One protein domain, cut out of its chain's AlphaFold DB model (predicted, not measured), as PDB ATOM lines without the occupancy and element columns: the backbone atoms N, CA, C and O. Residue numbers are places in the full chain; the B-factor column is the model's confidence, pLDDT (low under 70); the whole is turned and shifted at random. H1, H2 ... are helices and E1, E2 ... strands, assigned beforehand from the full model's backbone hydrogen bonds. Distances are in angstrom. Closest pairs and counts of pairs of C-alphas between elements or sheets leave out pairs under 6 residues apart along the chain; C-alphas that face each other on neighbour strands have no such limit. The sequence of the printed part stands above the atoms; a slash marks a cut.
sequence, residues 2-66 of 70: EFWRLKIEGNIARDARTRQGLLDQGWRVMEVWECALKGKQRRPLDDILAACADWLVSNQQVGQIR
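What this domain is: This is residues 2 to 66 of the 70 residues of the protein "G:T-mismatch repair DNA endonuclease (Very short patch repair protein)" of Novosphingobium sediminicola (UniProt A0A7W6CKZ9). A narrow sheet of two short parallel strands, E1 and E2, has the helix H3 packed lengthwise over one face, while the long helix H1 meets the sheet with its last turns, residues 19 to 23, and sticks out as a straight arm with residues 2 to 18, making a V with the strands. The tiny helix H2 sits near the far end of the strands, and a loop leads from it to H3. The printed part has 65 residues, with three named helices and two named strands in the order H1, E1, H2, H3, E2; the sheet's order is E1, E2, and the class is mostly helix. The whole is loose, with a radius of gyration of the C-alphas of 14.3 A, and flat, spanning 40 by 35 by 9 A.

Where its parts are: Strand E1 is residues 29 to 32, 10.1 A from first to last C-alpha, and begins at C-alpha 29 at (-24.972, 29.013, 7.364). Strand E2 is residues 62 to 65, 10.6 A long, and ends at C-alpha 65 at (-36.303, 31.143, 6.496). Helix H3 is residues 45 to 57, 18.5 A long. Helix H2 is residues 34 to 37, 5.2 A long. Helix H1 is residues 2 to 24, 32.8 A long, and begins at C-alpha 2 at (-32.888, 30.295, -22.664).

How they stand to each other: E1 and E2 are parallel neighbours, with 5 degrees between their directions. The C-alphas of residues 30 and 63 face each other at 4.4 A. N 31 and O 63 are within hydrogen-bond range at 2.9 A, as are N 65 and O 31 at 2.8 A. E1, H2 H3 and E2 form a strand-helix-strand unit, two parallel neighbour strands with helices between them along the chain; its crossover is left-handed. The closest C-alphas of H3 and E2 are those of Trp 55 and Gly 63, 6.7 A apart. H3 and E1 are near each other, with 8 pairs of C-alphas within 10 A. H2 and H3 are close but not clearly touching; their closest C-alphas, of Leu 37 and Leu 45, are 7.1 A apart. The closest C-alphas of H2 and E2 are those of Ala 36 and Ile 65, 6.5 A apart. The closest C-alphas of H1 and E1 are those of Arg 19 and Val 29, 7.0 A apart. H1 is apart from H2, H3 and E2. In H1 and H3 every O i to N i+4 pair is within hydrogen-bond range; H2 is too short for such a pair, and its 1 pair of O i and N i+3 is within range.

The domain as a whole: The two C-alphas farthest apart, those of Glu 2 and Val 57, are 43.0 A apart. Residues 2 to 18, which belong to H1, stand free, and without them the body of 48 residues spans 35 by 20 by 8 A. The printed part has no cut. The links H1 to E1, E1 to H2 and H3 to E2 are tight, and the link H2 to H3, with 7 residues, is short. The mean pLDDT of the printed part is 94.7, and no printed residue is under 70.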
ATOM      1  N   GLU A   2     -34.021  31.110 -23.140       86.12
ATOM      2  CA  GLU A   2     -32.888  30.295 -22.664       86.12
ATOM      3  C   GLU A   2     -31.854  31.051 -21.809       86.12
ATOM      4  O   GLU A   2     -31.422  30.532 -20.784       86.12
ATOM      5  N   PHE A   3     -31.543  32.306 -22.152       89.81
ATOM      6  CA  PHE A   3     -30.644  33.157 -21.360       89.81
ATOM      7  C   PHE A   3     -31.045  33.253 -19.876       89.81
ATOM      8  O   PHE A   3     -30.204  33.095 -18.995       89.81
ATOM      9  N   TRP A   4     -32.331  33.490 -19.588       93.69
ATOM     10  CA  TRP A   4     -32.811  33.628 -18.210       93.69
ATOM     11  C   TRP A   4     -32.744  32.307 -17.450       93.69
ATOM     12  O   TRP A   4     -32.332  32.305 -16.294       93.69
ATOM     13  N   ARG A   5     -33.075  31.192 -18.111       92.12
ATOM     14  CA  ARG A   5     -32.954  29.851 -17.528       92.12
ATOM     15  C   ARG A   5     -31.507  29.558 -17.125       92.12
ATOM     16  O   ARG A   5     -31.254  29.291 -15.957       92.12
ATOM     17  N   LEU A   6     -30.565  29.716 -18.057       94.25
ATOM     18  CA  LEU A   6     -29.138  29.472 -17.811       94.25
ATOM     19  C   LEU A   6     -28.575  30.380 -16.712       94.25
ATOM     20  O   LEU A   6     -27.775  29.946 -15.887       94.25
ATOM     21  N   LYS A   7     -29.007  31.645 -16.669       93.56
ATOM     22  CA  LYS A   7     -28.605  32.577 -15.611       93.56
ATOM     23  C   LYS A   7     -29.120  32.137 -14.239       93.56
ATOM     24  O   LYS A   7     -28.362  32.177 -13.273       93.56
ATOM     25  N   ILE A   8     -30.387  31.728 -14.147       93.56
ATOM     26  CA  ILE A   8     -30.992  31.261 -12.891       93.56
ATOM     27  C   ILE A   8     -30.299  29.980 -12.415       93.56
ATOM     28  O   ILE A   8     -29.880  29.912 -11.263       93.56
ATOM     29  N   GLU A   9     -30.102  29.007 -13.302       94.56
ATOM     30  CA  GLU A   9     -29.374  27.768 -12.997       94.56
ATOM     31  C   GLU A   9     -27.933  28.054 -12.550       94.56
ATOM     32  O   GLU A   9     -27.456  27.494 -11.561       94.56
ATOM     33  N   GLY A  10     -27.255  28.988 -13.223       95.50
ATOM     34  CA  GLY A  10     -25.914  29.431 -12.861       95.50
ATOM     35  C   GLY A  10     -25.844  30.074 -11.473       95.50
ATOM     36  O   GLY A  10     -24.886  29.821 -10.737       95.50
ATOM     37  N   ASN A  11     -26.854  30.863 -11.098       94.31
ATOM     38  CA  ASN A  11     -26.962  31.439  -9.758       94.31
ATOM     39  C   ASN A  11     -27.171  30.342  -8.707       94.31
ATOM     40  O   ASN A  11     -26.391  30.270  -7.764       94.31
ATOM     41  N   ILE A  12     -28.115  29.418  -8.925       93.31
ATOM     42  CA  ILE A  12     -28.376  28.292  -8.009       93.31
ATOM     43  C   ILE A  12     -27.103  27.464  -7.783       93.31
ATOM     44  O   ILE A  12     -26.740  27.159  -6.647       93.31
ATOM     45  N   ALA A  13     -26.385  27.127  -8.858       95.56
ATOM     46  CA  ALA A  13     -25.151  26.354  -8.763       95.56
ATOM     47  C   ALA A  13     -24.038  27.115  -8.024       95.56
ATOM     48  O   ALA A  13     -23.228  26.509  -7.323       95.56
ATOM     49  N   ARG A  14     -23.965  28.442  -8.191       95.06
ATOM     50  CA  ARG A  14     -23.002  29.289  -7.478       95.06
ATOM     51  C   ARG A  14     -23.330  29.363  -5.991       95.06
ATOM     52  O   ARG A  14     -22.422  29.173  -5.189       95.06
ATOM     53  N   ASP A  15     -24.590  29.570  -5.641       94.44
ATOM     54  CA  ASP A  15     -25.037  29.669  -4.251       94.44
ATOM     55  C   ASP A  15     -24.792  28.351  -3.507       94.44
ATOM     56  O   ASP A  15     -24.236  28.354  -2.409       94.44
ATOM     57  N   ALA A  16     -25.068  27.211  -4.155       93.94
ATOM     58  CA  ALA A  16     -24.756  25.891  -3.612       93.94
ATOM     59  C   ALA A  16     -23.254  25.715  -3.317       93.94
ATOM     60  O   ALA A  16     -22.893  25.226  -2.245       93.94
ATOM     61  N   ARG A  17     -22.370  26.152  -4.229       96.19
ATOM     62  CA  ARG A  17     -20.912  26.104  -4.012       96.19
ATOM     63  C   ARG A  17     -20.465  27.020  -2.879       96.19
ATOM     64  O   ARG A  17     -19.653  26.601  -2.063       96.19
ATOM     65  N   THR A  18     -20.987  28.243  -2.814       95.50
ATOM     66  CA  THR A  18     -20.670  29.189  -1.735       95.50
ATOM     67  C   THR A  18     -21.091  28.626  -0.382       95.50
ATOM     68  O   THR A  18     -20.293  28.609   0.552       95.50
ATOM     69  N   ARG A  19     -22.319  28.099  -0.287       95.50
ATOM     70  CA  ARG A  19     -22.831  27.459   0.929       95.50
ATOM     71  C   ARG A  19     -21.948  26.290   1.352       95.50
ATOM     72  O   ARG A  19     -21.578  26.220   2.518       95.50
ATOM     73  N   GLN A  20     -21.587  25.404   0.424       96.06
ATOM     74  CA  GLN A  20     -20.714  24.275   0.739       96.06
ATOM     75  C   GLN A  20     -19.329  24.744   1.199       96.06
ATOM     76  O   GLN A  20     -18.854  24.291   2.230       96.06
ATOM     77  N   GLY A  21     -18.729  25.722   0.514       97.38
ATOM     78  CA  GLY A  21     -17.423  26.259   0.896       97.38
ATOM     79  C   GLY A  21     -17.407  26.902   2.285       97.38
ATOM     80  O   GLY A  21     -16.397  26.819   2.980       97.38
ATOM     81  N   LEU A  22     -18.510  27.522   2.717       96.62
ATOM     82  CA  LEU A  22     -18.654  28.019   4.089       96.62
ATOM     83  C   LEU A  22     -18.735  26.862   5.096       96.62
ATOM     84  O   LEU A  22     -18.030  26.884   6.103       96.62
ATOM     85  N   LEU A  23     -19.541  25.840   4.800       96.06
ATOM     86  CA  LEU A  23     -19.688  24.658   5.656       96.06
ATOM     87  C   LEU A  23     -18.371  23.882   5.804       96.06
ATOM     88  O   LEU A  23     -18.024  23.487   6.915       96.06
ATOM     89  N   ASP A  24     -17.612  23.720   4.719       97.06
ATOM     90  CA  ASP A  24     -16.316  23.024   4.713       97.06
ATOM     91  C   ASP A  24     -15.261  23.755   5.559       97.06
ATOM     92  O   ASP A  24     -14.369  23.136   6.133       97.06
ATOM     93  N   GLN A  25     -15.386  25.078   5.684       96.81
ATOM     94  CA  GLN A  25     -14.567  25.907   6.577       96.81
ATOM     95  C   GLN A  25     -15.046  25.875   8.041       96.81
ATOM     96  O   GLN A  25     -14.480  26.563   8.888       96.81
ATOM     97  N   GLY A  26     -16.090  25.103   8.350       95.62
ATOM     98  CA  GLY A  26     -16.669  24.995   9.687       95.62
ATOM     99  C   GLY A  26     -17.650  26.114  10.045       95.62
ATOM    100  O   GLY A  26     -18.092  26.186  11.193       95.62
ATOM    101  N   TRP A  27     -18.027  26.978   9.097       97.38
ATOM    102  CA  TRP A  27     -19.059  27.983   9.344       97.38
ATOM    103  C   TRP A  27     -20.443  27.346   9.360       97.38
ATOM    104  O   TRP A  27     -20.755  26.460   8.568       97.38
ATOM    105  N   ARG A  28     -21.314  27.860  10.227       97.06
ATOM    106  CA  ARG A  28     -22.753  27.595  10.156       97.06
ATOM    107  C   ARG A  28     -23.389  28.608   9.208       97.06
ATOM    108  O   ARG A  28     -23.000  29.774   9.212       97.06
ATOM    109  N   VAL A  29     -24.363  28.180   8.411       96.88
ATOM    110  CA  VAL A  29     -24.972  29.013   7.364       96.88
ATOM    111  C   VAL A  29     -26.475  29.134   7.573       96.88
ATOM    112  O   VAL A  29     -27.178  28.127   7.629       96.88
ATOM    113  N   MET A  30     -26.980  30.366   7.619       96.12
ATOM    114  CA  MET A  30     -28.411  30.649   7.662       96.12
ATOM    115  C   MET A  30     -28.829  31.509   6.472       96.12
ATOM    116  O   MET A  30     -28.239  32.555   6.217       96.12
ATOM    117  N   GLU A  31     -29.856  31.071   5.747       95.56
ATOM    118  CA  GLU A  31     -30.389  31.769   4.576       95.56
ATOM    119  C   GLU A  31     -31.753  32.389   4.895       95.56
ATOM    120  O   GLU A  31     -32.707  31.678   5.218       95.56
ATOM    121  N   VAL A  32     -31.879  33.707   4.751       95.06
ATOM    122  CA  VAL A  32     -33.162  34.414   4.881       95.06
ATOM    123  C   VAL A  32     -33.575  34.922   3.507       95.06
ATOM    124  O   VAL A  32     -32.945  35.815   2.945       95.06
ATOM    125  N   TRP A  33     -34.625  34.329   2.945       94.56
ATOM    126  CA  TRP A  33     -35.110  34.684   1.615       94.56
ATOM    127  C   TRP A  33     -35.869  36.011   1.634       94.56
ATOM    128  O   TRP A  33     -36.597  36.312   2.579       94.56
ATOM    129  N   GLU A  34     -35.786  36.775   0.539       94.12
ATOM    130  CA  GLU A  34     -36.503  38.051   0.413       94.12
ATOM    131  C   GLU A  34     -38.018  37.892   0.617       94.12
ATOM    132  O   GLU A  34     -38.635  38.747   1.250       94.12
ATOM    133  N   CYS A  35     -38.610  36.777   0.171       93.50
ATOM    134  CA  CYS A  35     -40.038  36.501   0.355       93.50
ATOM    135  C   CYS A  35     -40.462  36.365   1.827       93.50
ATOM    136  O   CYS A  35     -41.642  36.524   2.128       93.50
ATOM    137  N   ALA A  36     -39.529  36.101   2.749       93.50
ATOM    138  CA  ALA A  36     -39.804  36.154   4.181       93.50
ATOM    139  C   ALA A  36     -39.916  37.598   4.686       93.50
ATOM    140  O   ALA A  36     -40.710  37.871   5.578       93.50
ATOM    141  N   LEU A  37     -39.148  38.525   4.109       92.38
ATOM    142  CA  LEU A  37     -39.049  39.917   4.557       92.38
ATOM    143  C   LEU A  37     -40.057  40.837   3.856       92.38
ATOM    144  O   LEU A  37     -40.506  41.833   4.425       92.38
ATOM    145  N   LYS A  38     -40.389  40.543   2.596       90.81
ATOM    146  CA  LYS A  38     -41.182  41.410   1.719       90.81
ATOM    147  C   LYS A  38     -42.162  40.599   0.871       90.81
ATOM    148  O   LYS A  38     -41.936  39.437   0.554       90.81
ATOM    149  N   GLY A  39     -43.236  41.260   0.445       89.81
ATOM    150  CA  GLY A  39     -44.256  40.675  -0.426       89.81
ATOM    151  C   GLY A  39     -45.405  40.011   0.333       89.81
ATOM    152  O   GLY A  39     -45.543  40.162   1.545       89.81
ATOM    153  N   LYS A  40     -46.262  39.303  -0.410       88.50
ATOM    154  CA  LYS A  40     -47.506  38.707   0.109       88.50
ATOM    155  C   LYS A  40     -47.267  37.632   1.170       88.50
ATOM    156  O   LYS A  40     -48.068  37.499   2.081       88.50
ATOM    157  N   GLN A  41     -46.151  36.922   1.060       91.31
ATOM    158  CA  GLN A  41     -45.771  35.821   1.946       91.31
ATOM    159  C   GLN A  41     -44.836  36.274   3.076       91.31
ATOM    160  O   GLN A  41     -44.212  35.436   3.730       91.31
ATOM    161  N   ARG A  42     -44.700  37.591   3.304       92.69
ATOM    162  CA  ARG A  42     -43.832  38.108   4.367       92.69
ATOM    163  C   ARG A  42     -44.266  37.558   5.724       92.69
ATOM    164  O   ARG A  42     -45.457  37.479   6.019       92.69
ATOM    165  N   ARG A  43     -43.291  37.236   6.563       92.81
ATOM    166  CA  ARG A  43     -43.514  36.898   7.968       92.81
ATOM    167  C   ARG A  43     -43.460  38.169   8.816       92.81
ATOM    168  O   ARG A  43     -42.825  39.146   8.402       92.81
ATOM    169  N   PRO A  44     -44.102  38.183   9.993       94.88
ATOM    170  CA  PRO A  44     -43.788  39.161  11.024       94.88
ATOM    171  C   PRO A  44     -42.274  39.209  11.260       94.88
ATOM    172  O   PRO A  44     -41.619  38.170  11.317       94.88
ATOM    173  N   LEU A  45     -41.708  40.413  11.367       93.25
ATOM    174  CA  LEU A  45     -40.264  40.568  11.561       93.25
ATOM    175  C   LEU A  45     -39.804  39.890  12.857       93.25
ATOM    176  O   LEU A  45     -38.750  39.261  12.866       93.25
ATOM    177  N   ASP A  46     -40.625  39.959  13.904       96.00
ATOM    178  CA  ASP A  46     -40.348  39.327  15.193       96.00
ATOM    179  C   ASP A  46     -40.207  37.803  15.069       96.00
ATOM    180  O   ASP A  46     -39.289  37.236  15.654       96.00
ATOM    181  N   ASP A  47     -41.010  37.146  14.223       94.81
ATOM    182  CA  ASP A  47     -40.892  35.703  13.963       94.81
ATOM    183  C   ASP A  47     -39.560  35.360  13.282       94.81
ATOM    184  O   ASP A  47     -38.941  34.336  13.571       94.81
ATOM    185  N   ILE A  48     -39.105  36.217  12.361       95.25
ATOM    186  CA  ILE A  48     -37.824  36.040  11.662       95.25
ATOM    187  C   ILE A  48     -36.673  36.223  12.649       95.25
ATOM    188  O   ILE A  48     -35.743  35.421  12.660       95.25
ATOM    189  N   LEU A  49     -36.738  37.264  13.483       96.19
ATOM    190  CA  LEU A  49     -35.723  37.551  14.492       96.19
ATOM    191  C   LEU A  49     -35.646  36.439  15.539       96.19
ATOM    192  O   LEU A  49     -34.541  36.004  15.855       96.19
ATOM    193  N   ALA A  50     -36.789  35.947  16.020       96.25
ATOM    194  CA  ALA A  50     -36.857  34.816  16.939       96.25
ATOM    195  C   ALA A  50     -36.233  33.560  16.315       96.25
ATOM    196  O   ALA A  50     -35.330  32.975  16.904       96.25
ATOM    197  N   ALA A  51     -36.603  33.210  15.079       95.44
ATOM    198  CA  ALA A  51     -36.022  32.061  14.385       95.44
ATOM    199  C   ALA A  51     -34.502  32.200  14.157       95.44
ATOM    200  O   ALA A  51     -33.767  31.217  14.260       95.44
ATOM    201  N   CYS A  52     -34.011  33.409  13.868       96.44
ATOM    202  CA  CYS A  52     -32.577  33.689  13.785       96.44
ATOM    203  C   CYS A  52     -31.882  33.538  15.142       96.44
ATOM    204  O   CYS A  52     -30.818  32.925  15.210       96.44
ATOM    205  N   ALA A  53     -32.466  34.078  16.214       97.38
ATOM    206  CA  ALA A  53     -31.924  33.964  17.562       97.38
ATOM    207  C   ALA A  53     -31.851  32.495  18.005       97.38
ATOM    208  O   ALA A  53     -30.788  32.045  18.432       97.38
ATOM    209  N   ASP A  54     -32.933  31.741  17.804       97.12
ATOM    210  CA  ASP A  54     -33.016  30.312  18.105       97.12
ATOM    211  C   ASP A  54     -31.966  29.516  17.324       97.12
ATOM    212  O   ASP A  54     -31.261  28.674  17.884       97.12
ATOM    213  N   TRP A  55     -31.791  29.816  16.034       97.75
ATOM    214  CA  TRP A  55     -30.773  29.157  15.222       97.75
ATOM    215  C   TRP A  55     -29.352  29.475  15.705       97.75
ATOM    216  O   TRP A  55     -28.526  28.563  15.813       97.75
ATOM    217  N   LEU A  56     -29.070  30.735  16.053       96.06
ATOM    218  CA  LEU A  56     -27.757  31.160  16.546       96.06
ATOM    219  C   LEU A  56     -27.347  30.410  17.819       96.06
ATOM    220  O   LEU A  56     -26.188  29.994  17.918       96.06
ATOM    221  N   VAL A  57     -28.282  30.212  18.756       97.00
ATOM    222  CA  VAL A  57     -28.035  29.484  20.016       97.00
ATOM    223  C   VAL A  57     -28.107  27.961  19.871       97.00
ATOM    224  O   VAL A  57     -27.597  27.238  20.725       97.00
ATOM    225  N   SER A  58     -28.712  27.454  18.796       95.31
ATOM    226  CA  SER A  58     -28.734  26.022  18.484       95.31
ATOM    227  C   SER A  58     -27.353  25.509  18.051       95.31
ATOM    228  O   SER A  58     -26.435  26.287  17.804       95.31
ATOM    229  N   ASN A  59     -27.215  24.191  17.862       93.62
ATOM    230  CA  ASN A  59     -26.053  23.588  17.193       93.62
ATOM    231  C   ASN A  59     -26.349  23.190  15.731       93.62
ATOM    232  O   ASN A  59     -25.670  22.340  15.153       93.62
ATOM    233  N   GLN A  60     -27.398  23.753  15.122       95.06
ATOM    234  CA  GLN A  60     -27.735  23.457  13.731       95.06
ATOM    235  C   GLN A  60     -26.718  24.113  12.795       95.06
ATOM    236  O   GLN A  60     -26.501  25.321  12.841       95.06
ATOM    237  N   GLN A  61     -26.106  23.325  11.909       93.88
ATOM    238  CA  GLN A  61     -25.137  23.847  10.938       93.88
ATOM    239  C   GLN A  61     -25.787  24.679   9.828       93.88
ATOM    240  O   GLN A  61     -25.129  25.522   9.223       93.88
ATOM    241  N   VAL A  62     -27.066  24.432   9.543       95.81
ATOM    242  CA  VAL A  62     -27.792  25.045   8.431       95.81
ATOM    243  C   VAL A  62     -29.162  25.496   8.917       95.81
ATOM    244  O   VAL A  62     -29.843  24.735   9.601       95.81
ATOM    245  N   GLY A  63     -29.570  26.706   8.543       95.12
ATOM    246  CA  GLY A  63     -30.915  27.234   8.765       95.12
ATOM    247  C   GLY A  63     -31.464  27.902   7.508       95.12
ATOM    248  O   GLY A  63     -30.704  28.422   6.689       95.12
ATOM    249  N   GLN A  64     -32.786  27.897   7.337       95.50
ATOM    250  CA  GLN A  64     -33.430  28.612   6.237       95.50
ATOM    251  C   GLN A  64     -34.785  29.187   6.654       95.50
ATOM    252  O   GLN A  64     -35.624  28.475   7.201       95.50
ATOM    253  N   ILE A  65     -35.019  30.458   6.325       95.50
ATOM    254  CA  ILE A  65     -36.303  31.143   6.496       95.50
ATOM    255  C   ILE A  65     -36.807  31.576   5.119       95.50
ATOM    256  O   ILE A  65     -36.147  32.334   4.407       95.50
ATOM    257  N   ARG A  66     -37.997  31.101   4.745       94.50
ATOM    258  CA  ARG A  66     -38.722  31.484   3.520       94.50
ATOM    259  C   ARG A  66     -40.015  32.210   3.863       94.50
ATOM    260  O   ARG A  66     -40.393  32.254   5.028       94.50
TER     261      ARG A  66